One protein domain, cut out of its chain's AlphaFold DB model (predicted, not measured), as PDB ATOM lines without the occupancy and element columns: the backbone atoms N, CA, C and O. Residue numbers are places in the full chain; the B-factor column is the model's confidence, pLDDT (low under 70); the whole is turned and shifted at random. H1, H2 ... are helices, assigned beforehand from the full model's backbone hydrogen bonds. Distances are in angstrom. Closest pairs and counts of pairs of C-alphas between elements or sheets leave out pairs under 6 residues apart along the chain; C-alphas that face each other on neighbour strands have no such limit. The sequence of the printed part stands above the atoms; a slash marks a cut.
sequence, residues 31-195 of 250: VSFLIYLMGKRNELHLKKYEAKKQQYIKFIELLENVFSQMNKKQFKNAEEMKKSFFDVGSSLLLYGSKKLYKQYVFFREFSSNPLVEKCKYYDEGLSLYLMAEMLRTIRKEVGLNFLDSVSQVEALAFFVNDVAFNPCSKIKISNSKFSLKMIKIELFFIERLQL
ATOM      1  N   VAL A  31      -7.444   0.077  11.805       92.44
ATOM      2  CA  VAL A  31      -6.095  -0.311  11.369       92.44
ATOM      3  C   VAL A  31      -5.931  -1.829  11.421       92.44
ATOM      4  O   VAL A  31      -5.465  -2.424  10.451       92.44
ATOM      5  N   SER A  32      -6.383  -2.477  12.497       94.38
ATOM      6  CA  SER A  32      -6.338  -3.938  12.632       94.38
ATOM      7  C   SER A  32      -7.153  -4.642  11.539       94.38
ATOM      8  O   SER A  32      -6.685  -5.602  10.927       94.38
ATOM      9  N   PHE A  33      -8.344  -4.126  11.224       94.62
ATOM     10  CA  PHE A  33      -9.182  -4.639  10.141       94.62
ATOM     11  C   PHE A  33      -8.532  -4.453   8.762       94.62
ATOM     12  O   PHE A  33      -8.547  -5.373   7.941       94.62
ATOM     13  N   LEU A  34      -7.905  -3.299   8.504       93.38
ATOM     14  CA  LEU A  34      -7.154  -3.051   7.272       93.38
ATOM     15  C   LEU A  34      -5.969  -4.010   7.126       93.38
ATOM     16  O   LEU A  34      -5.792  -4.589   6.052       93.38
ATOM     17  N   ILE A  35      -5.204  -4.236   8.200       93.94
ATOM     18  CA  ILE A  35      -4.103  -5.210   8.222       93.94
ATOM     19  C   ILE A  35      -4.633  -6.611   7.909       93.94
ATOM     20  O   ILE A  35      -4.061  -7.301   7.066       93.94
ATOM     21  N   TYR A  36      -5.754  -7.016   8.511       96.19
ATOM     22  CA  TYR A  36      -6.388  -8.302   8.221       96.19
ATOM     23  C   TYR A  36      -6.813  -8.424   6.750       96.19
ATOM     24  O   TYR A  36      -6.502  -9.424   6.100       96.19
ATOM     25  N   LEU A  37      -7.472  -7.406   6.183       94.44
ATOM     26  CA  LEU A  37      -7.866  -7.403   4.771       94.44
ATOM     27  C   LEU A  37      -6.655  -7.479   3.834       94.44
ATOM     28  O   LEU A  37      -6.682  -8.226   2.853       94.44
ATOM     29  N   MET A  38      -5.595  -6.720   4.122       91.69
ATOM     30  CA  MET A  38      -4.347  -6.761   3.356       91.69
ATOM     31  C   MET A  38      -3.680  -8.133   3.464       91.69
ATOM     32  O   MET A  38      -3.309  -8.708   2.440       91.69
ATOM     33  N   GLY A  39      -3.609  -8.694   4.673       93.69
ATOM     34  CA  GLY A  39      -3.100 -10.038   4.929       93.69
ATOM     35  C   GLY A  39      -3.880 -11.095   4.154       93.69
ATOM     36  O   GLY A  39      -3.285 -11.892   3.430       93.69
ATOM     37  N   LYS A  40      -5.218 -11.046   4.197       93.50
ATOM     38  CA  LYS A  40      -6.071 -12.002   3.486       93.50
ATOM     39  C   LYS A  40      -5.946 -11.890   1.970       93.50
ATOM     40  O   LYS A  40      -5.910 -12.903   1.269       93.50
ATOM     41  N   ARG A  41      -5.857 -10.665   1.441       91.69
ATOM     42  CA  ARG A  41      -5.603 -10.427   0.011       91.69
ATOM     43  C   ARG A  41      -4.249 -10.988  -0.414       91.69
ATOM     44  O   ARG A  41      -4.177 -11.629  -1.462       91.69
ATOM     45  N   ASN A  42      -3.210 -10.788   0.396       89.88
ATOM     46  CA  ASN A  42      -1.880 -11.316   0.116       89.88
ATOM     47  C   ASN A  42      -1.858 -12.853   0.166       89.88
ATOM     48  O   ASN A  42      -1.343 -13.486  -0.747       89.88
ATOM     49  N   GLU A  43      -2.514 -13.463   1.156       91.56
ATOM     50  CA  GLU A  43      -2.669 -14.921   1.259       91.56
ATOM     51  C   GLU A  43      -3.337 -15.511   0.003       91.56
ATOM     52  O   GLU A  43      -2.850 -16.479  -0.579       91.56
ATOM     53  N   LEU A  44      -4.434 -14.908  -0.470       88.06
ATOM     54  CA  LEU A  44      -5.109 -15.345  -1.697       88.06
ATOM     55  C   LEU A  44      -4.230 -15.171  -2.940       88.06
ATOM     56  O   LEU A  44      -4.275 -16.002  -3.851       88.06
ATOM     57  N   HIS A  45      -3.449 -14.092  -2.998       86.00
ATOM     58  CA  HIS A  45      -2.499 -13.864  -4.079       86.00
ATOM     59  C   HIS A  45      -1.401 -14.940  -4.095       86.00
ATOM     60  O   HIS A  45      -1.129 -15.509  -5.152       86.00
ATOM     61  N   LEU A  46      -0.846 -15.285  -2.929       85.50
ATOM     62  CA  LEU A  46       0.148 -16.349  -2.765       85.50
ATOM     63  C   LEU A  46      -0.403 -17.719  -3.180       85.50
ATOM     64  O   LEU A  46       0.226 -18.409  -3.976       85.50
ATOM     65  N   LYS A  47      -1.625 -18.076  -2.763       87.50
ATOM     66  CA  LYS A  47      -2.269 -19.339  -3.173       87.50
ATOM     67  C   LYS A  47      -2.443 -19.449  -4.689       87.50
ATOM     68  O   LYS A  47      -2.172 -20.491  -5.283       87.50
ATOM     69  N   LYS A  48      -2.875 -18.365  -5.346       85.06
ATOM     70  CA  LYS A  48      -2.981 -18.319  -6.818       85.06
ATOM     71  C   LYS A  48      -1.618 -18.485  -7.481       85.06
ATOM     72  O   LYS A  48      -1.512 -19.146  -8.509       85.06
ATOM     73  N   TYR A  49      -0.596 -17.863  -6.910       85.06
ATOM     74  CA  TYR A  49       0.767 -17.938  -7.404       85.06
ATOM     75  C   TYR A  49       1.350 -19.355  -7.290       85.06
ATOM     76  O   TYR A  49       1.888 -19.874  -8.268       85.06
ATOM     77  N   GLU A  50       1.177 -20.019  -6.149       85.50
ATOM     78  CA  GLU A  50       1.595 -21.410  -5.946       85.50
ATOM     79  C   GLU A  50       0.895 -22.364  -6.917       85.50
ATOM     80  O   GLU A  50       1.552 -23.191  -7.554       85.50
ATOM     81  N   ALA A  51      -0.417 -22.193  -7.113       86.38
ATOM     82  CA  ALA A  51      -1.171 -22.970  -8.090       86.38
ATOM     83  C   ALA A  51      -0.620 -22.785  -9.515       86.38
ATOM     84  O   ALA A  51      -0.409 -23.766 -10.227       86.38
ATOM     85  N   LYS A  52      -0.315 -21.546  -9.930       87.56
ATOM     86  CA  LYS A  52       0.313 -21.271 -11.235       87.56
ATOM     87  C   LYS A  52       1.679 -21.931 -11.373       87.56
ATOM     88  O   LYS A  52       1.944 -22.555 -12.396       87.56
ATOM     89  N   LYS A  53       2.528 -21.827 -10.344       89.19
ATOM     90  CA  LYS A  53       3.857 -22.452 -10.321       89.19
ATOM     91  C   LYS A  53       3.761 -23.951 -10.604       89.19
ATOM     92  O   LYS A  53       4.467 -24.439 -11.480       89.19
ATOM     93  N   GLN A  54       2.859 -24.660  -9.923       89.44
ATOM     94  CA  GLN A  54       2.652 -26.096 -10.142       89.44
ATOM     95  C   GLN A  54       2.248 -26.415 -11.589       89.44
ATOM     96  O   GLN A  54       2.769 -27.358 -12.177       89.44
ATOM     97  N   GLN A  55       1.356 -25.624 -12.192       90.00
ATOM     98  CA  GLN A  55       0.946 -25.852 -13.583       90.00
ATOM     99  C   GLN A  55       2.051 -25.527 -14.592       90.00
ATOM    100  O   GLN A  55       2.163 -26.193 -15.618       90.00
ATOM    101  N   TYR A  56       2.885 -24.527 -14.318       91.50
ATOM    102  CA  TYR A  56       3.984 -24.173 -15.216       91.50
ATOM    103  C   TYR A  56       5.152 -25.151 -15.148       91.50
ATOM    104  O   TYR A  56       5.824 -25.322 -16.159       91.50
ATOM    105  N   ILE A  57       5.355 -25.840 -14.022       89.75
ATOM    106  CA  ILE A  57       6.302 -26.962 -13.950       89.75
ATOM    107  C   ILE A  57       5.894 -28.050 -14.955       89.75
ATOM    108  O   ILE A  57       6.700 -28.407 -15.806       89.75
ATOM    109  N   LYS A  58       4.614 -28.453 -14.973       90.62
ATOM    110  CA  LYS A  58       4.088 -29.414 -15.966       90.62
ATOM    111  C   LYS A  58       4.292 -28.952 -17.411       90.62
ATOM    112  O   LYS A  58       4.550 -29.752 -18.304       90.62
ATOM    113  N   PHE A  59       4.157 -27.649 -17.659       90.88
ATOM    114  CA  PHE A  59       4.416 -27.081 -18.981       90.88
ATOM    115  C   PHE A  59       5.899 -27.180 -19.370       90.88
ATOM    116  O   PHE A  59       6.204 -27.525 -20.509       90.88
ATOM    117  N   ILE A  60       6.816 -26.891 -18.442       89.81
ATOM    118  CA  ILE A  60       8.262 -27.005 -18.672       89.81
ATOM    119  C   ILE A  60       8.645 -28.465 -18.946       89.81
ATOM    120  O   ILE A  60       9.351 -28.717 -19.917       89.81
ATOM    121  N   GLU A  61       8.112 -29.414 -18.173       90.19
ATOM    122  CA  GLU A  61       8.301 -30.857 -18.395       90.19
ATOM    123  C   GLU A  61       7.814 -31.286 -19.788       90.19
ATOM    124  O   GLU A  61       8.479 -32.045 -20.491       90.19
ATOM    125  N   LEU A  62       6.669 -30.762 -20.243       90.38
ATOM    126  CA  LEU A  62       6.195 -31.012 -21.603       90.38
ATOM    127  C   LEU A  62       7.161 -30.452 -22.654       90.38
ATOM    128  O   LEU A  62       7.447 -31.137 -23.634       90.38
ATOM    129  N   LEU A  63       7.670 -29.231 -22.469       88.69
ATOM    130  CA  LEU A  63       8.640 -28.638 -23.393       88.69
ATOM    131  C   LEU A  63       9.946 -29.442 -23.454       88.69
ATOM    132  O   LEU A  63      10.481 -29.646 -24.543       88.69
ATOM    133  N   GLU A  64      10.429 -29.928 -22.313       86.75
ATOM    134  CA  GLU A  64      11.594 -30.812 -22.218       86.75
ATOM    135  C   GLU A  64      11.366 -32.135 -22.946       86.75
ATOM    136  O   GLU A  64      12.204 -32.550 -23.752       86.75
ATOM    137  N   ASN A  65      10.214 -32.769 -22.726       86.19
ATOM    138  CA  ASN A  65       9.845 -34.010 -23.398       86.19
ATOM    139  C   ASN A  65       9.770 -33.826 -24.917       86.19
ATOM    140  O   ASN A  65      10.311 -34.634 -25.672       86.19
ATOM    141  N   VAL A  66       9.144 -32.739 -25.371       83.81
ATOM    142  CA  VAL A  66       9.028 -32.391 -26.792       83.81
ATOM    143  C   VAL A  66      10.409 -32.159 -27.414       83.81
ATOM    144  O   VAL A  66      10.704 -32.709 -28.476       83.81
ATOM    145  N   PHE A  67      11.287 -31.416 -26.739       82.06
ATOM    146  CA  PHE A  67      12.652 -31.165 -27.206       82.06
ATOM    147  C   PHE A  67      13.501 -32.444 -27.261       82.06
ATOM    148  O   PHE A  67      14.164 -32.731 -28.259       82.06
ATOM    149  N   SER A  68      13.430 -33.267 -26.214       80.25
ATOM    150  CA  SER A  68      14.175 -34.525 -26.115       80.25
ATOM    151  C   SER A  68      13.769 -35.530 -27.194       80.25
ATOM    152  O   SER A  68      14.612 -36.268 -27.707       80.25
ATOM    153  N   GLN A  69      12.486 -35.568 -27.557       75.94
ATOM    154  CA  GLN A  69      11.978 -36.449 -28.608       75.94
ATOM    155  C   GLN A  69      12.340 -35.960 -30.015       75.94
ATOM    156  O   GLN A  69      12.665 -36.795 -30.861       75.94
ATOM    157  N   MET A  70      12.375 -34.640 -30.252       69.56
ATOM    158  CA  MET A  70      12.886 -34.081 -31.513       69.56
ATOM    159  C   MET A  70      14.329 -34.527 -31.780       69.56
ATOM    160  O   MET A  70      14.639 -34.988 -32.877       69.56
ATOM    161  N   ASN A  71      15.188 -34.495 -30.757       64.69
ATOM    162  CA  ASN A  71      16.592 -34.902 -30.889       64.69
ATOM    163  C   ASN A  71      16.769 -36.412 -31.134       64.69
ATOM    164  O   ASN A  71      17.730 -36.826 -31.780       64.69
ATOM    165  N   LYS A  72      15.849 -37.250 -30.638       64.88
ATOM    166  CA  LYS A  72      15.937 -38.719 -30.738       64.88
ATOM    167  C   LYS A  72      15.299 -39.308 -32.004       64.88
ATOM    168  O   LYS A  72      15.381 -40.520 -32.187       64.88
ATOM    169  N   LYS A  73      14.651 -38.499 -32.861       57.59
ATOM    170  CA  LYS A  73      13.921 -38.933 -34.081       57.59
ATOM    171  C   LYS A  73      12.955 -40.119 -33.868       57.59
ATOM    172  O   LYS A  73      12.634 -40.841 -34.807       57.59
ATOM    173  N   GLN A  74      12.480 -40.335 -32.641       56.91
ATOM    174  CA  GLN A  74      11.566 -41.422 -32.285       56.91
ATOM    175  C   GLN A  74      10.430 -40.870 -31.422       56.91
ATOM    176  O   GLN A  74      10.586 -40.673 -30.217       56.91
ATOM    177  N   PHE A  75       9.264 -40.662 -32.034       58.72
ATOM    178  CA  PHE A  75       8.016 -40.439 -31.306       58.72
ATOM    179  C   PHE A  75       7.495 -41.792 -30.823       58.72
ATOM    180  O   PHE A  75       6.702 -42.435 -31.504       58.72
ATOM    181  N   LYS A  76       7.986 -42.262 -29.672       57.78
ATOM    182  CA  LYS A  76       7.639 -43.603 -29.176       57.78
ATOM    183  C   LYS A  76       6.163 -43.760 -28.789       57.78
ATOM    184  O   LYS A  76       5.703 -44.886 -28.829       57.78
ATOM    185  N   ASN A  77       5.425 -42.678 -28.504       71.56
ATOM    186  CA  ASN A  77       3.985 -42.721 -28.203       71.56
ATOM    187  C   ASN A  77       3.260 -41.417 -28.598       71.56
ATOM    188  O   ASN A  77       3.236 -40.435 -27.852       71.56
ATOM    189  N   ALA A  78       2.628 -41.397 -29.776       77.38
ATOM    190  CA  ALA A  78       1.887 -40.228 -30.263       77.38
ATOM    191  C   ALA A  78       0.632 -39.906 -29.424       77.38
ATOM    192  O   ALA A  78       0.254 -38.739 -29.301       77.38
ATOM    193  N   GLU A  79      -0.022 -40.916 -28.844       83.44
ATOM    194  CA  GLU A  79      -1.222 -40.732 -28.016       83.44
ATOM    195  C   GLU A  79      -0.908 -40.105 -26.657       83.44
ATOM    196  O   GLU A  79      -1.576 -39.153 -26.254       83.44
ATOM    197  N   GLU A  80       0.151 -40.566 -25.991       84.75
ATOM    198  CA  GLU A  80       0.618 -39.971 -24.735       84.75
ATOM    199  C   GLU A  80       0.985 -38.502 -24.937       84.75
ATOM    200  O   GLU A  80       0.542 -37.643 -24.179       84.75
ATOM    201  N   MET A  81       1.693 -38.190 -26.026       83.75
ATOM    202  CA  MET A  81       2.044 -36.815 -26.368       83.75
ATOM    203  C   MET A  81       0.797 -35.943 -26.577       83.75
ATOM    204  O   MET A  81       0.713 -34.835 -26.043       83.75
ATOM    205  N   LYS A  82      -0.213 -36.438 -27.310       87.12
ATOM    206  CA  LYS A  82      -1.497 -35.732 -27.480       87.12
ATOM    207  C   LYS A  82      -2.168 -35.454 -26.135       87.12
ATOM    208  O   LYS A  82      -2.643 -34.336 -25.930       87.12
ATOM    209  N   LYS A  83      -2.175 -36.435 -25.228       90.44
ATOM    210  CA  LYS A  83      -2.735 -36.289 -23.882       90.44
ATOM    211  C   LYS A  83      -1.980 -35.233 -23.074       90.44
ATOM    212  O   LYS A  83      -2.609 -34.317 -22.556       90.44
ATOM    213  N   SER A  84      -0.648 -35.269 -23.065       89.50
ATOM    214  CA  SER A  84       0.170 -34.263 -22.377       89.50
ATOM    215  C   SER A  84      -0.090 -32.850 -22.905       89.50
ATOM    216  O   SER A  84      -0.244 -31.915 -22.122       89.50
ATOM    217  N   PHE A  85      -0.206 -32.678 -24.227       90.31
ATOM    218  CA  PHE A  85      -0.557 -31.386 -24.821       90.31
ATOM    219  C   PHE A  85      -1.964 -30.913 -24.442       90.31
ATOM    220  O   PHE A  85      -2.175 -29.714 -24.247       90.31
ATOM    221  N   PHE A  86      -2.933 -31.821 -24.338       91.62
ATOM    222  CA  PHE A  86      -4.275 -31.480 -23.873       91.62
ATOM    223  C   PHE A  86      -4.264 -31.045 -22.402       91.62
ATOM    224  O   PHE A  86      -4.758 -29.962 -22.081       91.62
ATOM    225  N   ASP A  87      -3.633 -31.834 -21.532       92.19
ATOM    226  CA  ASP A  87      -3.551 -31.569 -20.095       92.19
ATOM    227  C   ASP A  87      -2.881 -30.215 -19.835       92.19
ATOM    228  O   ASP A  87      -3.443 -29.337 -19.182       92.19
ATOM    229  N   VAL A  88      -1.724 -29.981 -20.450       92.00
ATOM    230  CA  VAL A  88      -0.997 -28.715 -20.334       92.00
ATOM    231  C   VAL A  88      -1.765 -27.551 -20.967       92.00
ATOM    232  O   VAL A  88      -1.818 -26.463 -20.392       92.00
ATOM    233  N   GLY A  89      -2.396 -27.764 -22.124       91.75
ATOM    234  CA  GLY A  89      -3.206 -26.746 -22.789       91.75
ATOM    235  C   GLY A  89      -4.394 -26.292 -21.940       91.75
ATOM    236  O   GLY A  89      -4.639 -25.091 -21.821       91.75
ATOM    237  N   SER A  90      -5.091 -27.233 -21.298       92.94
ATOM    238  CA  SER A  90      -6.203 -26.939 -20.388       92.94
ATOM    239  C   SER A  90      -5.733 -26.217 -19.118       92.94
ATOM    240  O   SER A  90      -6.320 -25.203 -18.734       92.94
ATOM    241  N   SER A  91      -4.610 -26.635 -18.528       92.44
ATOM    242  CA  SER A  91      -3.997 -25.938 -17.394       92.44
ATOM    243  C   SER A  91      -3.586 -24.504 -17.736       92.44
ATOM    244  O   SER A  91      -3.851 -23.585 -16.962       92.44
ATOM    245  N   LEU A  92      -2.974 -24.277 -18.902       92.44
ATOM    246  CA  LEU A  92      -2.611 -22.932 -19.353       92.44
ATOM    247  C   LEU A  92      -3.831 -22.060 -19.653       92.44
ATOM    248  O   LEU A  92      -3.771 -20.855 -19.428       92.44
ATOM    249  N   LEU A  93      -4.930 -22.637 -20.139       92.50
ATOM    250  CA  LEU A  93      -6.169 -21.892 -20.355       92.50
ATOM    251  C   LEU A  93      -6.753 -21.367 -19.032       92.50
ATOM    252  O   LEU A  93      -7.264 -20.250 -18.992       92.50
ATOM    253  N   LEU A  94      -6.665 -22.160 -17.960       90.69
ATOM    254  CA  LEU A  94      -7.230 -21.826 -16.648       90.69
ATOM    255  C   LEU A  94      -6.317 -20.926 -15.806       90.69
ATOM    256  O   LEU A  94      -6.784 -19.982 -15.168       90.69
ATOM    257  N   TYR A  95      -5.018 -21.226 -15.779       88.81
ATOM    258  CA  TYR A  95      -4.062 -20.599 -14.860       88.81
ATOM    259  C   TYR A  95      -3.068 -19.668 -15.565       88.81
ATOM    260  O   TYR A  95      -2.507 -18.772 -14.925       88.81
ATOM    261  N   GLY A  96      -2.870 -19.856 -16.871       89.00
ATOM    262  CA  GLY A  96      -1.972 -19.066 -17.704       89.00
ATOM    263  C   GLY A  96      -2.461 -17.642 -17.942       89.00
ATOM    264  O   GLY A  96      -3.661 -17.357 -17.955       89.00
ATOM    265  N   SER A  97      -1.539 -16.708 -18.183       90.56
ATOM    266  CA  SER A  97      -1.945 -15.411 -18.725       90.56
ATOM    267  C   SER A  97      -2.467 -15.547 -20.157       90.56
ATOM    268  O   SER A  97      -2.039 -16.403 -20.934       90.56
ATOM    269  N   LYS A  98      -3.326 -14.606 -20.570       92.94
ATOM    270  CA  LYS A  98      -3.783 -14.486 -21.966       92.94
ATOM    271  C   LYS A  98      -2.618 -14.445 -22.961       92.94
ATOM    272  O   LYS A  98      -2.759 -14.909 -24.090       92.94
ATOM    273  N   LYS A  99      -1.484 -13.857 -22.568       93.38
ATOM    274  CA  LYS A  99      -0.290 -13.775 -23.411       93.38
ATOM    275  C   LYS A  99       0.367 -15.144 -23.559       93.38
ATOM    276  O   LYS A  99       0.600 -15.553 -24.692       93.38
ATOM    277  N   LEU A 100       0.614 -15.838 -22.447       93.44
ATOM    278  CA  LEU A 100       1.207 -17.174 -22.447       93.44
ATOM    279  C   LEU A 100       0.345 -18.161 -23.235       93.44
ATOM    280  O   LEU A 100       0.849 -18.863 -24.104       93.44
ATOM    281  N   TYR A 101      -0.969 -18.147 -23.004       94.31
ATOM    282  CA  TYR A 101      -1.893 -19.031 -23.706       94.31
ATOM    283  C   TYR A 101      -1.873 -18.804 -25.226       94.31
ATOM    284  O   TYR A 101      -1.803 -19.755 -25.997       94.31
ATOM    285  N   LYS A 102      -1.841 -17.544 -25.682       94.38
ATOM    286  CA  LYS A 102      -1.692 -17.236 -27.114       94.38
ATOM    287  C   LYS A 102      -0.352 -17.697 -27.688       94.38
ATOM    288  O   LYS A 102      -0.316 -18.137 -28.832       94.38
ATOM    289  N   GLN A 103       0.737 -17.574 -26.927       94.12
ATOM    290  CA  GLN A 103       2.051 -18.080 -27.343       94.12
ATOM    291  C   GLN A 103       2.019 -19.606 -27.496       94.12
ATOM    292  O   GLN A 103       2.501 -20.114 -28.502       94.12
ATOM    293  N   TYR A 104       1.378 -20.311 -26.559       93.69
ATOM    294  CA  TYR A 104       1.181 -21.760 -26.614       93.69
ATOM    295  C   TYR A 104       0.347 -22.207 -27.817       93.69
ATOM    296  O   TYR A 104       0.766 -23.100 -28.550       93.69
ATOM    297  N   VAL A 105      -0.804 -21.574 -28.058       92.62
ATOM    298  CA  VAL A 105      -1.651 -21.891 -29.220       92.62
ATOM    299  C   VAL A 105      -0.875 -21.680 -30.515       92.62
ATOM    300  O   VAL A 105      -0.837 -22.571 -31.357       92.62
ATOM    301  N   PHE A 106      -0.175 -20.550 -30.637       93.38
ATOM    302  CA  PHE A 106       0.642 -20.291 -31.817       93.38
ATOM    303  C   PHE A 106       1.771 -21.316 -31.972       93.38
ATOM    304  O   PHE A 106       2.019 -21.768 -33.079       93.38
ATOM    305  N   PHE A 107       2.428 -21.732 -30.885       91.75
ATOM    306  CA  PHE A 107       3.433 -22.800 -30.915       91.75
ATOM    307  C   PHE A 107       2.854 -24.134 -31.411       91.75
ATOM    308  O   PHE A 107       3.468 -24.797 -32.240       91.75
ATOM    309  N   ARG A 108       1.651 -24.505 -30.960       89.56
ATOM    310  CA  ARG A 108       0.946 -25.708 -31.429       89.56
ATOM    311  C   ARG A 108       0.623 -25.631 -32.916       89.56
ATOM    312  O   ARG A 108       0.838 -26.595 -33.647       89.56
ATOM    313  N   GLU A 109       0.117 -24.491 -33.366       88.62
ATOM    314  CA  GLU A 109      -0.211 -24.263 -34.772       88.62
ATOM    315  C   GLU A 109       1.042 -24.192 -35.645       88.62
ATOM    316  O   GLU A 109       1.006 -24.656 -36.778       88.62
ATOM    317  N   PHE A 110       2.161 -23.692 -35.117       89.69
ATOM    318  CA  PHE A 110       3.404 -23.496 -35.862       89.69
ATOM    319  C   PHE A 110       3.915 -24.780 -36.527       89.69
ATOM    320  O   PHE A 110       4.342 -24.742 -37.674       89.69
ATOM    321  N   SER A 111       3.833 -25.915 -35.829       78.44
ATOM    322  CA  SER A 111       4.243 -27.223 -36.365       78.44
ATOM    323  C   SER A 111       3.133 -27.963 -37.113       78.44
ATOM    324  O   SER A 111       3.412 -28.929 -37.810       78.44
ATOM    325  N   SER A 112       1.875 -27.558 -36.932       83.44
ATOM    326  CA  SER A 112       0.711 -28.286 -37.464       83.44
ATOM    327  C   SER A 112       0.146 -27.657 -38.736       83.44
ATOM    328  O   SER A 112      -0.592 -28.304 -39.475       83.44
ATOM    329  N   ASN A 113       0.398 -26.365 -38.943       87.56
ATOM    330  CA  ASN A 113      -0.264 -25.575 -39.963       87.56
ATOM    331  C   ASN A 113       0.564 -25.564 -41.261       87.56
ATOM    332  O   ASN A 113       1.610 -24.911 -41.300       87.56
ATOM    333  N   PRO A 114       0.076 -26.180 -42.355       87.44
ATOM    334  CA  PRO A 114       0.805 -26.224 -43.622       87.44
ATOM    335  C   PRO A 114       0.975 -24.842 -44.268       87.44
ATOM    336  O   PRO A 114       1.802 -24.674 -45.159       87.44
ATOM    337  N   LEU A 115       0.192 -23.837 -43.860       87.81
ATOM    338  CA  LEU A 115       0.371 -22.464 -44.330       87.81
ATOM    339  C   LEU A 115       1.631 -21.830 -43.743       87.81
ATOM    340  O   LEU A 115       2.292 -21.068 -44.435       87.81
ATOM    341  N   VAL A 116       1.974 -22.167 -42.496       88.31
ATOM    342  CA  VAL A 116       3.159 -21.634 -41.814       88.31
ATOM    343  C   VAL A 116       4.434 -22.161 -42.456       88.31
ATOM    344  O   VAL A 116       5.354 -21.385 -42.688       88.31
ATOM    345  N   GLU A 117       4.465 -23.449 -42.790       87.06
ATOM    346  CA  GLU A 117       5.601 -24.098 -43.456       87.06
ATOM    347  C   GLU A 117       5.874 -23.512 -44.852       87.06
ATOM    348  O   GLU A 117       7.016 -23.424 -45.290       87.06
ATOM    349  N   LYS A 118       4.824 -23.044 -45.539       88.25
ATOM    350  CA  LYS A 118       4.924 -22.415 -46.865       88.25
ATOM    351  C   LYS A 118       5.326 -20.941 -46.823       88.25
ATOM    352  O   LYS A 118       5.634 -20.379 -47.876       88.25
ATOM    353  N   CYS A 119       5.304 -20.297 -45.656       89.38
ATOM    354  CA  CYS A 119       5.694 -18.897 -45.539       89.38
ATOM    355  C   CYS A 119       7.179 -18.728 -45.870       89.38
ATOM    356  O   CYS A 119       8.033 -19.464 -45.382       89.38
ATOM    357  N   LYS A 120       7.516 -17.662 -46.604       91.69
ATOM    358  CA  LYS A 120       8.909 -17.331 -46.973       91.69
ATOM    359  C   LYS A 120       9.849 -17.219 -45.763       91.69
ATOM    360  O   LYS A 120      11.053 -17.412 -45.882       91.69
ATOM    361  N   TYR A 121       9.300 -16.831 -44.619       91.81
ATOM    362  CA  TYR A 121      10.045 -16.554 -43.393       91.81
ATOM    363  C   TYR A 121      10.153 -17.767 -42.461       91.81
ATOM    364  O   TYR A 121      10.645 -17.616 -41.343       91.81
ATOM    365  N   TYR A 122       9.654 -18.932 -42.878       91.06
ATOM    366  CA  TYR A 122       9.723 -20.157 -42.097       91.06
ATOM    367  C   TYR A 122      11.165 -20.658 -41.953       91.06
ATOM    368  O   TYR A 122      11.959 -20.608 -42.889       91.06
ATOM    369  N   ASP A 123      11.489 -21.132 -40.755       89.69
ATOM    370  CA  ASP A 123      12.733 -21.822 -40.424       89.69
ATOM    371  C   ASP A 123      12.421 -22.823 -39.299       89.69
ATOM    372  O   ASP A 123      11.683 -22.501 -38.359       89.69
ATOM    373  N   GLU A 124      12.968 -24.034 -39.378       82.62
ATOM    374  CA  GLU A 124      12.729 -25.108 -38.402       82.62
ATOM    375  C   GLU A 124      13.159 -24.681 -36.985       82.62
ATOM    376  O   GLU A 124      12.496 -24.992 -35.986       82.62
ATOM    377  N   GLY A 125      14.219 -23.867 -36.898       85.44
ATOM    378  CA  GLY A 125      14.736 -23.311 -35.648       85.44
ATOM    379  C   GLY A 125      13.784 -22.341 -34.934       85.44
ATOM    380  O   GLY A 125      13.982 -22.050 -33.753       85.44
ATOM    381  N   LEU A 126      12.728 -21.852 -35.597       91.06
ATOM    382  CA  LEU A 126      11.730 -20.940 -35.015       91.06
ATOM    383  C   LEU A 126      10.916 -21.559 -33.882       91.06
ATOM    384  O   LEU A 126      10.522 -20.843 -32.956       91.06
ATOM    385  N   SER A 127      10.721 -22.874 -33.911       88.75
ATOM    386  CA  SER A 127      10.047 -23.625 -32.848       88.75
ATOM    387  C   SER A 127      10.731 -23.426 -31.487       88.75
ATOM    388  O   SER A 127      10.077 -23.079 -30.500       88.75
ATOM    389  N   LEU A 128      12.063 -23.517 -31.456       88.44
ATOM    390  CA  LEU A 128      12.878 -23.287 -30.267       88.44
ATOM    391  C   LEU A 128      12.726 -21.847 -29.753       88.44
ATOM    392  O   LEU A 128      12.596 -21.610 -28.552       88.44
ATOM    393  N   TYR A 129      12.664 -20.864 -30.651       89.31
ATOM    394  CA  TYR A 129      12.464 -19.466 -30.261       89.31
ATOM    395  C   TYR A 129      11.074 -19.200 -29.671       89.31
ATOM    396  O   TYR A 129      10.946 -18.394 -28.744       89.31
ATOM    397  N   LEU A 130      10.038 -19.898 -30.144       91.81
ATOM    398  CA  LEU A 130       8.708 -19.854 -29.533       91.81
ATOM    399  C   LEU A 130       8.718 -20.452 -28.123       91.81
ATOM    400  O   LEU A 130       8.144 -19.853 -27.208       91.81
ATOM    401  N   MET A 131       9.429 -21.565 -27.915       90.69
ATOM    402  CA  MET A 131       9.638 -22.140 -26.580       90.69
ATOM    403  C   MET A 131      10.334 -21.147 -25.641       90.69
ATOM    404  O   MET A 131       9.847 -20.901 -24.536       90.69
ATOM    405  N   ALA A 132      11.404 -20.495 -26.106       90.38
ATOM    406  CA  ALA A 132      12.119 -19.457 -25.359       90.38
ATOM    407  C   ALA A 132      11.201 -18.316 -24.902       90.38
ATOM    408  O   ALA A 132      11.303 -17.804 -23.783       90.38
ATOM    409  N   GLU A 133      10.301 -17.881 -25.787       90.94
ATOM    410  CA  GLU A 133       9.366 -16.804 -25.495       90.94
ATOM    411  C   GLU A 133       8.355 -17.204 -24.415       90.94
ATOM    412  O   GLU A 133       8.079 -16.395 -23.524       90.94
ATOM    413  N   MET A 134       7.853 -18.442 -24.461       92.31
ATOM    414  CA  MET A 134       6.943 -18.988 -23.449       92.31
ATOM    415  C   MET A 134       7.630 -19.121 -22.088       92.31
ATOM    416  O   MET A 134       7.091 -18.644 -21.091       92.31
ATOM    417  N   LEU A 135       8.849 -19.666 -22.042       90.19
ATOM    418  CA  LEU A 135       9.646 -19.779 -20.813       90.19
ATOM    419  C   LEU A 135       9.920 -18.414 -20.179       90.19
ATOM    420  O   LEU A 135       9.771 -18.234 -18.969       90.19
ATOM    421  N   ARG A 136      10.252 -17.408 -20.999       89.38
ATOM    422  CA  ARG A 136      10.442 -16.035 -20.516       89.38
ATOM    423  C   ARG A 136       9.154 -15.448 -19.942       89.38
ATOM    424  O   ARG A 136       9.205 -14.732 -18.945       89.38
ATOM    425  N   THR A 137       8.009 -15.713 -20.569       90.69
ATOM    426  CA  THR A 137       6.704 -15.302 -20.037       90.69
ATOM    427  C   THR A 137       6.416 -15.982 -18.698       90.69
ATOM    428  O   THR A 137       6.091 -15.292 -17.737       90.69
ATOM    429  N   ILE A 138       6.626 -17.297 -18.604       89.69
ATOM    430  CA  ILE A 138       6.458 -18.070 -17.366       89.69
ATOM    431  C   ILE A 138       7.327 -17.508 -16.244       89.69
ATOM    432  O   ILE A 138       6.813 -17.231 -15.165       89.69
ATOM    433  N   ARG A 139       8.614 -17.242 -16.500       85.38
ATOM    434  CA  ARG A 139       9.525 -16.655 -15.503       85.38
ATOM    435  C   ARG A 139       8.999 -15.331 -14.938       85.38
ATOM    436  O   ARG A 139       9.073 -15.113 -13.734       85.38
ATOM    437  N   LYS A 140       8.446 -14.462 -15.790       86.25
ATOM    438  CA  LYS A 140       7.851 -13.183 -15.358       86.25
ATOM    439  C   LYS A 140       6.588 -13.368 -14.519       86.25
ATOM    440  O   LYS A 140       6.248 -12.494 -13.731       86.25
ATOM    441  N   GLU A 141       5.883 -14.477 -14.702       85.12
ATOM    442  CA  GLU A 141       4.654 -14.786 -13.973       85.12
ATOM    443  C   GLU A 141       4.909 -15.543 -12.659       85.12
ATOM    444  O   GLU A 141       4.136 -15.377 -11.718       85.12
ATOM    445  N   VAL A 142       6.006 -16.308 -12.563       80.25
ATOM    446  CA  VAL A 142       6.460 -17.037 -11.356       80.25
ATOM    447  C   VAL A 142       7.526 -16.240 -10.593       80.25
ATOM    448  O   VAL A 142       8.486 -16.790 -10.076       80.25
ATOM    449  N   GLY A 143       7.370 -14.923 -10.496       63.28
ATOM    450  CA  GLY A 143       7.918 -14.210  -9.337       63.28
ATOM    451  C   GLY A 143       9.379 -13.789  -9.412       63.28
ATOM    452  O   GLY A 143      10.065 -13.798  -8.395       63.28
ATOM    453  N   LEU A 144       9.834 -13.322 -10.571       61.56
ATOM    454  CA  LEU A 144      10.987 -12.424 -10.606       61.56
ATOM    455  C   LEU A 144      10.540 -11.021 -10.990       61.56
ATOM    456  O   LEU A 144       9.592 -10.857 -11.761       61.56
ATOM    457  N   ASN A 145      11.191 -10.022 -10.388       60.56
ATOM    458  CA  ASN A 145      10.877  -8.613 -10.589       60.56
ATOM    459  C   ASN A 145      10.686  -8.327 -12.080       60.56
ATOM    460  O   ASN A 145      11.490  -8.755 -12.903       60.56
ATOM    461  N   PHE A 146       9.651  -7.564 -12.442       62.09
ATOM    462  CA  PHE A 146       9.397  -7.189 -13.841       62.09
ATOM    463  C   PHE A 146      10.627  -6.554 -14.521       62.09
ATOM    464  O   PHE A 146      10.793  -6.674 -15.739       62.09
ATOM    465  N   LEU A 147      11.467  -5.902 -13.711       63.25
ATOM    466  CA  LEU A 147      12.715  -5.247 -14.090       63.25
ATOM    467  C   LEU A 147      13.872  -6.225 -14.336       63.25
ATOM    468  O   LEU A 147      14.775  -5.900 -15.099       63.25
ATOM    469  N   ASP A 148      13.836  -7.414 -13.737       64.25
ATOM    470  CA  ASP A 148      14.884  -8.419 -13.876       64.25
ATOM    471  C   ASP A 148      14.547  -9.360 -15.040       64.25
ATOM    472  O   ASP A 148      13.756 -10.307 -14.935       64.25
ATOM    473  N   SER A 149      15.067  -9.023 -16.223       68.94
ATOM    474  CA  SER A 149      14.698  -9.700 -17.461       68.94
ATOM    475  C   SER A 149      15.822 -10.575 -17.992       68.94
ATOM    476  O   SER A 149      16.783 -10.080 -18.570       68.94
ATOM    477  N   VAL A 150      15.616 -11.884 -17.902       80.19
ATOM    478  CA  VAL A 150      16.406 -12.872 -18.640       80.19
ATOM    479  C   VAL A 150      16.079 -12.778 -20.130       80.19
ATOM    480  O   VAL A 150      14.906 -12.668 -20.529       80.19
ATOM    481  N   SER A 151      17.115 -12.782 -20.965       83.56
ATOM    482  CA  SER A 151      16.950 -12.748 -22.416       83.56
ATOM    483  C   SER A 151      16.373 -14.074 -22.938       83.56
ATOM    484  O   SER A 151      16.419 -15.108 -22.280       83.56
ATOM    485  N   GLN A 152      15.783 -14.075 -24.139       82.50
ATOM    486  CA  GLN A 152      15.287 -15.329 -24.737       82.50
ATOM    487  C   GLN A 152      16.423 -16.334 -24.990       82.50
ATOM    488  O   GLN A 152      16.196 -17.532 -24.914       82.50
ATOM    489  N   VAL A 153      17.634 -15.839 -25.266       85.31
ATOM    490  CA  VAL A 153      18.830 -16.659 -25.484       85.31
ATOM    491  C   VAL A 153      19.211 -17.381 -24.190       85.31
ATOM    492  O   VAL A 153      19.439 -18.584 -24.187       85.31
ATOM    493  N   GLU A 154      19.222 -16.652 -23.074       86.56
ATOM    494  CA  GLU A 154      19.501 -17.208 -21.748       86.56
ATOM    495  C   GLU A 154      18.416 -18.191 -21.297       86.56
ATOM    496  O   GLU A 154      18.726 -19.219 -20.709       86.56
ATOM    497  N   ALA A 155      17.144 -17.928 -21.621       87.19
ATOM    498  CA  ALA A 155      16.057 -18.863 -21.329       87.19
ATOM    499  C   ALA A 155      16.202 -20.204 -22.076       87.19
ATOM    500  O   ALA A 155      15.671 -21.212 -21.619       87.19
ATOM    501  N   LEU A 156      16.917 -20.223 -23.206       86.69
ATOM    502  CA  LEU A 156      17.219 -21.437 -23.968       86.69
ATOM    503  C   LEU A 156      18.466 -22.174 -23.490       86.69
ATOM    504  O   LEU A 156      18.669 -23.312 -23.906       86.69
ATOM    505  N   ALA A 157      19.275 -21.572 -22.619       86.19
ATOM    506  CA  ALA A 157      20.539 -22.150 -22.168       86.19
ATOM    507  C   ALA A 157      20.372 -23.508 -21.467       86.19
ATOM    508  O   ALA A 157      21.289 -24.317 -21.477       86.19
ATOM    509  N   PHE A 158      19.195 -23.768 -20.888       80.19
ATOM    510  CA  PHE A 158      18.856 -25.053 -20.267       80.19
ATOM    511  C   PHE A 158      18.591 -26.171 -21.292       80.19
ATOM    512  O   PHE A 158      18.672 -27.341 -20.942       80.19
ATOM    513  N   PHE A 159      18.253 -25.816 -22.536       79.62
ATOM    514  CA  PHE A 159      17.903 -26.760 -23.606       79.62
ATOM    515  C   PHE A 159      19.021 -26.910 -24.640       79.62
ATOM    516  O   PHE A 159      19.199 -27.988 -25.202       79.62
ATOM    517  N   VAL A 160      19.757 -25.832 -24.922       83.56
ATOM    518  CA  VAL A 160      20.783 -25.807 -25.967       83.56
ATOM    519  C   VAL A 160      22.072 -25.201 -25.429       83.56
ATOM    520  O   VAL A 160      22.095 -24.061 -24.955       83.56
ATOM    521  N   ASN A 161      23.151 -25.969 -25.558       82.69
ATOM    522  CA  ASN A 161      24.495 -25.569 -25.150       82.69
ATOM    523  C   ASN A 161      25.015 -24.402 -26.004       82.69
ATOM    524  O   ASN A 161      24.642 -24.253 -27.165       82.69
ATOM    525  N   ASP A 162      25.879 -23.571 -25.418       82.12
ATOM    526  CA  ASP A 162      26.591 -22.472 -26.096       82.12
ATOM    527  C   ASP A 162      25.700 -21.404 -26.755       82.12
ATOM    528  O   ASP A 162      26.110 -20.680 -27.668       82.12
ATOM    529  N   VAL A 163      24.465 -21.253 -26.271       86.12
ATOM    530  CA  VAL A 163      23.521 -20.255 -26.787       86.12
ATOM    531  C   VAL A 163      23.608 -18.942 -26.001       86.12
ATOM    532  O   VAL A 163      23.777 -17.894 -26.620       86.12
ATOM    533  N   ALA A 164      23.578 -18.977 -24.660       85.12
ATOM    534  CA  ALA A 164      23.438 -17.794 -23.788       85.12
ATOM    535  C   ALA A 164      24.446 -16.660 -24.052       85.12
ATOM    536  O   ALA A 164      24.072 -15.492 -24.200       85.12
ATOM    537  N   PHE A 165      25.731 -17.007 -24.119       85.94
ATOM    538  CA  PHE A 165      26.828 -16.041 -24.211       85.94
ATOM    539  C   PHE A 165      27.378 -15.875 -25.632       85.94
ATOM    540  O   PHE A 165      28.315 -15.111 -25.837       85.94
ATOM    541  N   ASN A 166      26.764 -16.517 -26.628       89.00
ATOM    542  CA  ASN A 166      27.213 -16.467 -28.013       89.00
ATOM    543  C   ASN A 166      26.624 -15.245 -28.763       89.00
ATOM    544  O   ASN A 166      25.396 -15.134 -28.895       89.00
ATOM    545  N   PRO A 167      27.458 -14.325 -29.295       88.81
ATOM    546  CA  PRO A 167      26.992 -13.167 -30.060       88.81
ATOM    547  C   PRO A 167      26.177 -13.537 -31.306       88.81
ATOM    548  O   PRO A 167      25.159 -12.901 -31.586       88.81
ATOM    549  N   CYS A 168      26.563 -14.597 -32.021       89.56
ATOM    550  CA  CYS A 168      25.844 -15.068 -33.204       89.56
ATOM    551  C   CYS A 168      24.424 -15.522 -32.839       89.56
ATOM    552  O   CYS A 168      23.466 -15.191 -33.536       89.56
ATOM    553  N   SER A 169      24.261 -16.194 -31.696       87.69
ATOM    554  CA  SER A 169      22.955 -16.613 -31.172       87.69
ATOM    555  C   SER A 169      22.062 -15.425 -30.801       87.69
ATOM    556  O   SER A 169      20.857 -15.444 -31.071       87.69
ATOM    557  N   LYS A 170      22.643 -14.350 -30.250       87.75
ATOM    558  CA  LYS A 170      21.924 -13.096 -29.955       87.75
ATOM    559  C   LYS A 170      21.395 -12.426 -31.227       87.75
ATOM    560  O   LYS A 170      20.245 -11.983 -31.245       87.75
ATOM    561  N   ILE A 171      22.194 -12.394 -32.295       89.50
ATOM    562  CA  ILE A 171      21.776 -11.869 -33.607       89.50
ATOM    563  C   ILE A 171      20.694 -12.763 -34.220       89.50
ATOM    564  O   ILE A 171      19.657 -12.260 -34.661       89.50
ATOM    565  N   LYS A 172      20.886 -14.089 -34.179       90.19
ATOM    566  CA  LYS A 172      19.923 -15.061 -34.711       90.19
ATOM    567  C   LYS A 172      18.546 -14.894 -34.067       90.19
ATOM    568  O   LYS A 172      17.555 -14.871 -34.784       90.19
ATOM    569  N   ILE A 173      18.470 -14.632 -32.757       88.06
ATOM    570  CA  ILE A 173      17.195 -14.323 -32.082       88.06
ATOM    571  C   ILE A 173      16.496 -13.096 -32.656       88.06
ATOM    572  O   ILE A 173      15.272 -13.104 -32.807       88.06
ATOM    573  N   SER A 174      17.233 -12.026 -32.940       89.44
ATOM    574  CA  SER A 174      16.642 -10.817 -33.519       89.44
ATOM    575  C   SER A 174      16.039 -11.107 -34.895       89.44
ATOM    576  O   SER A 174      14.903 -10.706 -35.153       89.44
ATOM    577  N   ASN A 175      16.736 -11.894 -35.718       91.94
ATOM    578  CA  ASN A 175      16.223 -12.352 -37.010       91.94
ATOM    579  C   ASN A 175      14.993 -13.253 -36.840       91.94
ATOM    580  O   ASN A 175      13.975 -13.036 -37.488       91.94
ATOM    581  N   SER A 176      15.018 -14.199 -35.902       92.75
ATOM    582  CA  SER A 176      13.885 -15.091 -35.642       92.75
ATOM    583  C   SER A 176      12.651 -14.351 -35.127       92.75
ATOM    584  O   SER A 176      11.535 -14.670 -35.527       92.75
ATOM    585  N   LYS A 177      12.817 -13.309 -34.300       91.56
ATOM    586  CA  LYS A 177      11.704 -12.425 -33.905       91.56
ATOM    587  C   LYS A 177      11.084 -11.730 -35.109       91.56
ATOM    588  O   LYS A 177       9.860 -11.617 -35.179       91.56
ATOM    589  N   PHE A 178      11.923 -11.237 -36.016       94.12
ATOM    590  CA  PHE A 178      11.463 -10.624 -37.253       94.12
ATOM    591  C   PHE A 178      10.679 -11.634 -38.096       94.12
ATOM    592  O   PHE A 178       9.526 -11.363 -38.428       94.12
ATOM    593  N   SER A 179      11.237 -12.823 -38.340       94.38
ATOM    594  CA  SER A 179      10.579 -13.892 -39.097       94.38
ATOM    595  C   SER A 179       9.237 -14.293 -38.488       94.38
ATOM    596  O   SER A 179       8.220 -14.289 -39.175       94.38
ATOM    597  N   LEU A 180       9.182 -14.528 -37.173       94.31
ATOM    598  CA  LEU A 180       7.940 -14.853 -36.465       94.31
ATOM    599  C   LEU A 180       6.890 -13.743 -36.578       94.31
ATOM    600  O   LEU A 180       5.692 -14.024 -36.665       94.31
ATOM    601  N   LYS A 181       7.315 -12.476 -36.561       93.69
ATOM    602  CA  LYS A 181       6.408 -11.344 -36.759       93.69
ATOM    603  C   LYS A 181       5.864 -11.328 -38.186       93.69
ATOM    604  O   LYS A 181       4.668 -11.109 -38.350       93.69
ATOM    605  N   MET A 182       6.705 -11.594 -39.184       95.12
ATOM    606  CA  MET A 182       6.285 -11.648 -40.584       95.12
ATOM    607  C   MET A 182       5.327 -12.804 -40.858       95.12
ATOM    608  O   MET A 182       4.281 -12.561 -41.445       95.12
ATOM    609  N   ILE A 183       5.583 -14.002 -40.322       94.50
ATOM    610  CA  ILE A 183       4.650 -15.141 -40.422       94.50
ATOM    611  C   ILE A 183       3.280 -14.770 -39.843       94.50
ATOM    612  O   ILE A 183       2.252 -14.997 -40.471       94.50
ATOM    613  N   LYS A 184       3.239 -14.145 -38.659       92.44
ATOM    614  CA  LYS A 184       1.969 -13.706 -38.049       92.44
ATOM    615  C   LYS A 184       1.231 -12.676 -38.906       92.44
ATOM    616  O   LYS A 184       0.005 -12.699 -38.952       92.44
ATOM    617  N   ILE A 185       1.961 -11.773 -39.559       93.44
ATOM    618  CA  ILE A 185       1.388 -10.778 -40.473       93.44
ATOM    619  C   ILE A 185       0.852 -11.456 -41.740       93.44
ATOM    620  O   ILE A 185      -0.255 -11.150 -42.172       93.44
ATOM    621  N   GLU A 186       1.598 -12.393 -42.315       92.00
ATOM    622  CA  GLU A 186       1.200 -13.137 -43.509       92.00
ATOM    623  C   GLU A 186      -0.068 -13.962 -43.252       92.00
ATOM    624  O   GLU A 186      -1.047 -13.826 -43.985       92.00
ATOM    625  N   LEU A 187      -0.111 -14.709 -42.144       90.56
ATOM    626  CA  LEU A 187      -1.312 -15.424 -41.699       90.56
ATOM    627  C   LEU A 187      -2.505 -14.481 -41.519       90.56
ATOM    628  O   LEU A 187      -3.607 -14.790 -41.968       90.56
ATOM    629  N   PHE A 188      -2.287 -13.308 -40.919       89.94
ATOM    630  CA  PHE A 188      -3.335 -12.303 -40.773       89.94
ATOM    631  C   PHE A 188      -3.898 -11.860 -42.133       89.94
ATOM    632  O   PHE A 188      -5.114 -11.745 -42.282       89.94
ATOM    633  N   PHE A 189      -3.052 -11.637 -43.141       90.19
ATOM    634  CA  PHE A 189      -3.526 -11.292 -44.483       90.19
ATOM    635  C   PHE A 189      -4.255 -12.454 -45.163       90.19
ATOM    636  O   PHE A 189      -5.299 -12.228 -45.772       90.19
ATOM    637  N   ILE A 190      -3.776 -13.691 -45.007       88.06
ATOM    638  CA  ILE A 190      -4.450 -14.886 -45.533       88.06
ATOM    639  C   ILE A 190      -5.867 -15.007 -44.955       88.06
ATOM    640  O   ILE A 190      -6.825 -15.188 -45.707       88.06
ATOM    641  N   GLU A 191      -6.035 -14.831 -43.642       84.38
ATOM    642  CA  GLU A 191      -7.354 -14.852 -42.993       84.38
ATOM    643  C   GLU A 191      -8.297 -13.771 -43.541       84.38
ATOM    644  O   GLU A 191      -9.505 -13.995 -43.694       84.38
ATOM    645  N   ARG A 192      -7.755 -12.585 -43.855       85.12
ATOM    646  CA  ARG A 192      -8.525 -11.489 -44.457       85.12
ATOM    647  C   ARG A 192      -8.946 -11.812 -45.884       85.12
ATOM    648  O   ARG A 192     -10.116 -11.614 -46.204       85.12
ATOM    649  N   LEU A 193      -8.046 -12.363 -46.698       84.69
ATOM    650  CA  LEU A 193      -8.340 -12.786 -48.071       84.69
ATOM    651  C   LEU A 193      -9.380 -13.912 -48.119       84.69
ATOM    652  O   LEU A 193     -10.266 -13.899 -48.967       84.69
ATOM    653  N   GLN A 194      -9.340 -14.849 -47.169       85.62
ATOM    654  CA  GLN A 194     -10.325 -15.933 -47.062       85.62
ATOM    655  C   GLN A 194     -11.703 -15.480 -46.554       85.62
ATOM    656  O   GLN A 194     -12.623 -16.307 -46.438       85.62
ATOM    657  N   LEU A 195     -11.858 -14.181 -46.263       86.56
ATOM    658  CA  LEU A 195     -13.094 -13.567 -45.790       86.56
ATOM    659  C   LEU A 195     -13.630 -14.244 -44.516       86.56
ATOM    660  O   LEU A 195     -14.838 -14.331 -44.293       86.56
TER     661      LEU A 195
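This is residues 31 to 195 of the 250 residues of an uncharacterized protein of Ruminiclostridium papyrosolvens DSM 2782 (UniProt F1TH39). Four helices, H1, H2, H3 and H5, stand side by side in an up-and-down bundle, and the very long H1 makes the longest axis, its residues 31 to 47 sticking out as an arm. H7 crosses near the end of the bundle where H5 begins, nearly at right angles to H5, and the short H6 packs on the side of H5. The printed part has 165 residues with seven named helices, H1 to H7 in order along the chain, and no named strand; the class is all helix. It is elongated and only just loose, close to compact, with a radius of gyration of the C-alphas of 18.7 A and spans of 63 by 39 by 38 A.

H1, residues 31 to 72, touches H2, residues 78 to 95, with its residues 51 to 62 alone; they form a helical hairpin at a shallow tilt of 21 degrees, and their closest C-alphas, of Lys 52 and Tyr 95, are 5.7 A apart. H1 only just touches H5, residues 126 to 141, with 3 pairs of C-alphas within 8 A, the closest being Tyr 56 and Ile 138 at 6.9 A. H2 forms a second helical hairpin with H3, residues 98 to 112, the closest C-alphas being those of Leu 92 and Tyr 101, 5.9 A apart. H3 touches H5 at a shallow tilt of 17 degrees, opposite ways, the closest C-alphas being those of Leu 100 and Met 134, 6.1 A apart. H5 is the hub, touching four helices. H6, residues 152 to 155, touches H5, with the C-alphas of Ala 132 and Gln 152 closest at 5.2 A. H7, residues 167 to 193, is about perpendicular to H5 at 82 degrees, and their closest C-alphas, of Leu 126 and Ser 176, are 6.3 A apart. H4, residues 114 to 117, only just touches H7, with 3 pairs of C-alphas within 8 A, closest at Val 116 and Ile 183, 6.8 A. H1 and H7 are apart. Every O i to N i+4 pair is within hydrogen-bond range in H2, H5 and H7, against 37 of 38 in H1 and 9 of 11 in H3; H4 and H6 are too short for such a pair.

H1 begins with C-alpha 31 at (-6.095, -0.311, 11.369) and is 61.1 A long. H2 is 25.7 A, H3 21.2 A and H5 23.0 A long. H7 is 39.7 A long and ends with C-alpha 193 at (-8.340, -12.786, -48.071).

The C-alphas of Ser 32 and Lys 118, 63.3 A apart, are the two farthest apart. The printed part has no cut, and the link from H6 to H7 is long. Residues 70 to 76 and 143 to 149 have pLDDT under 70.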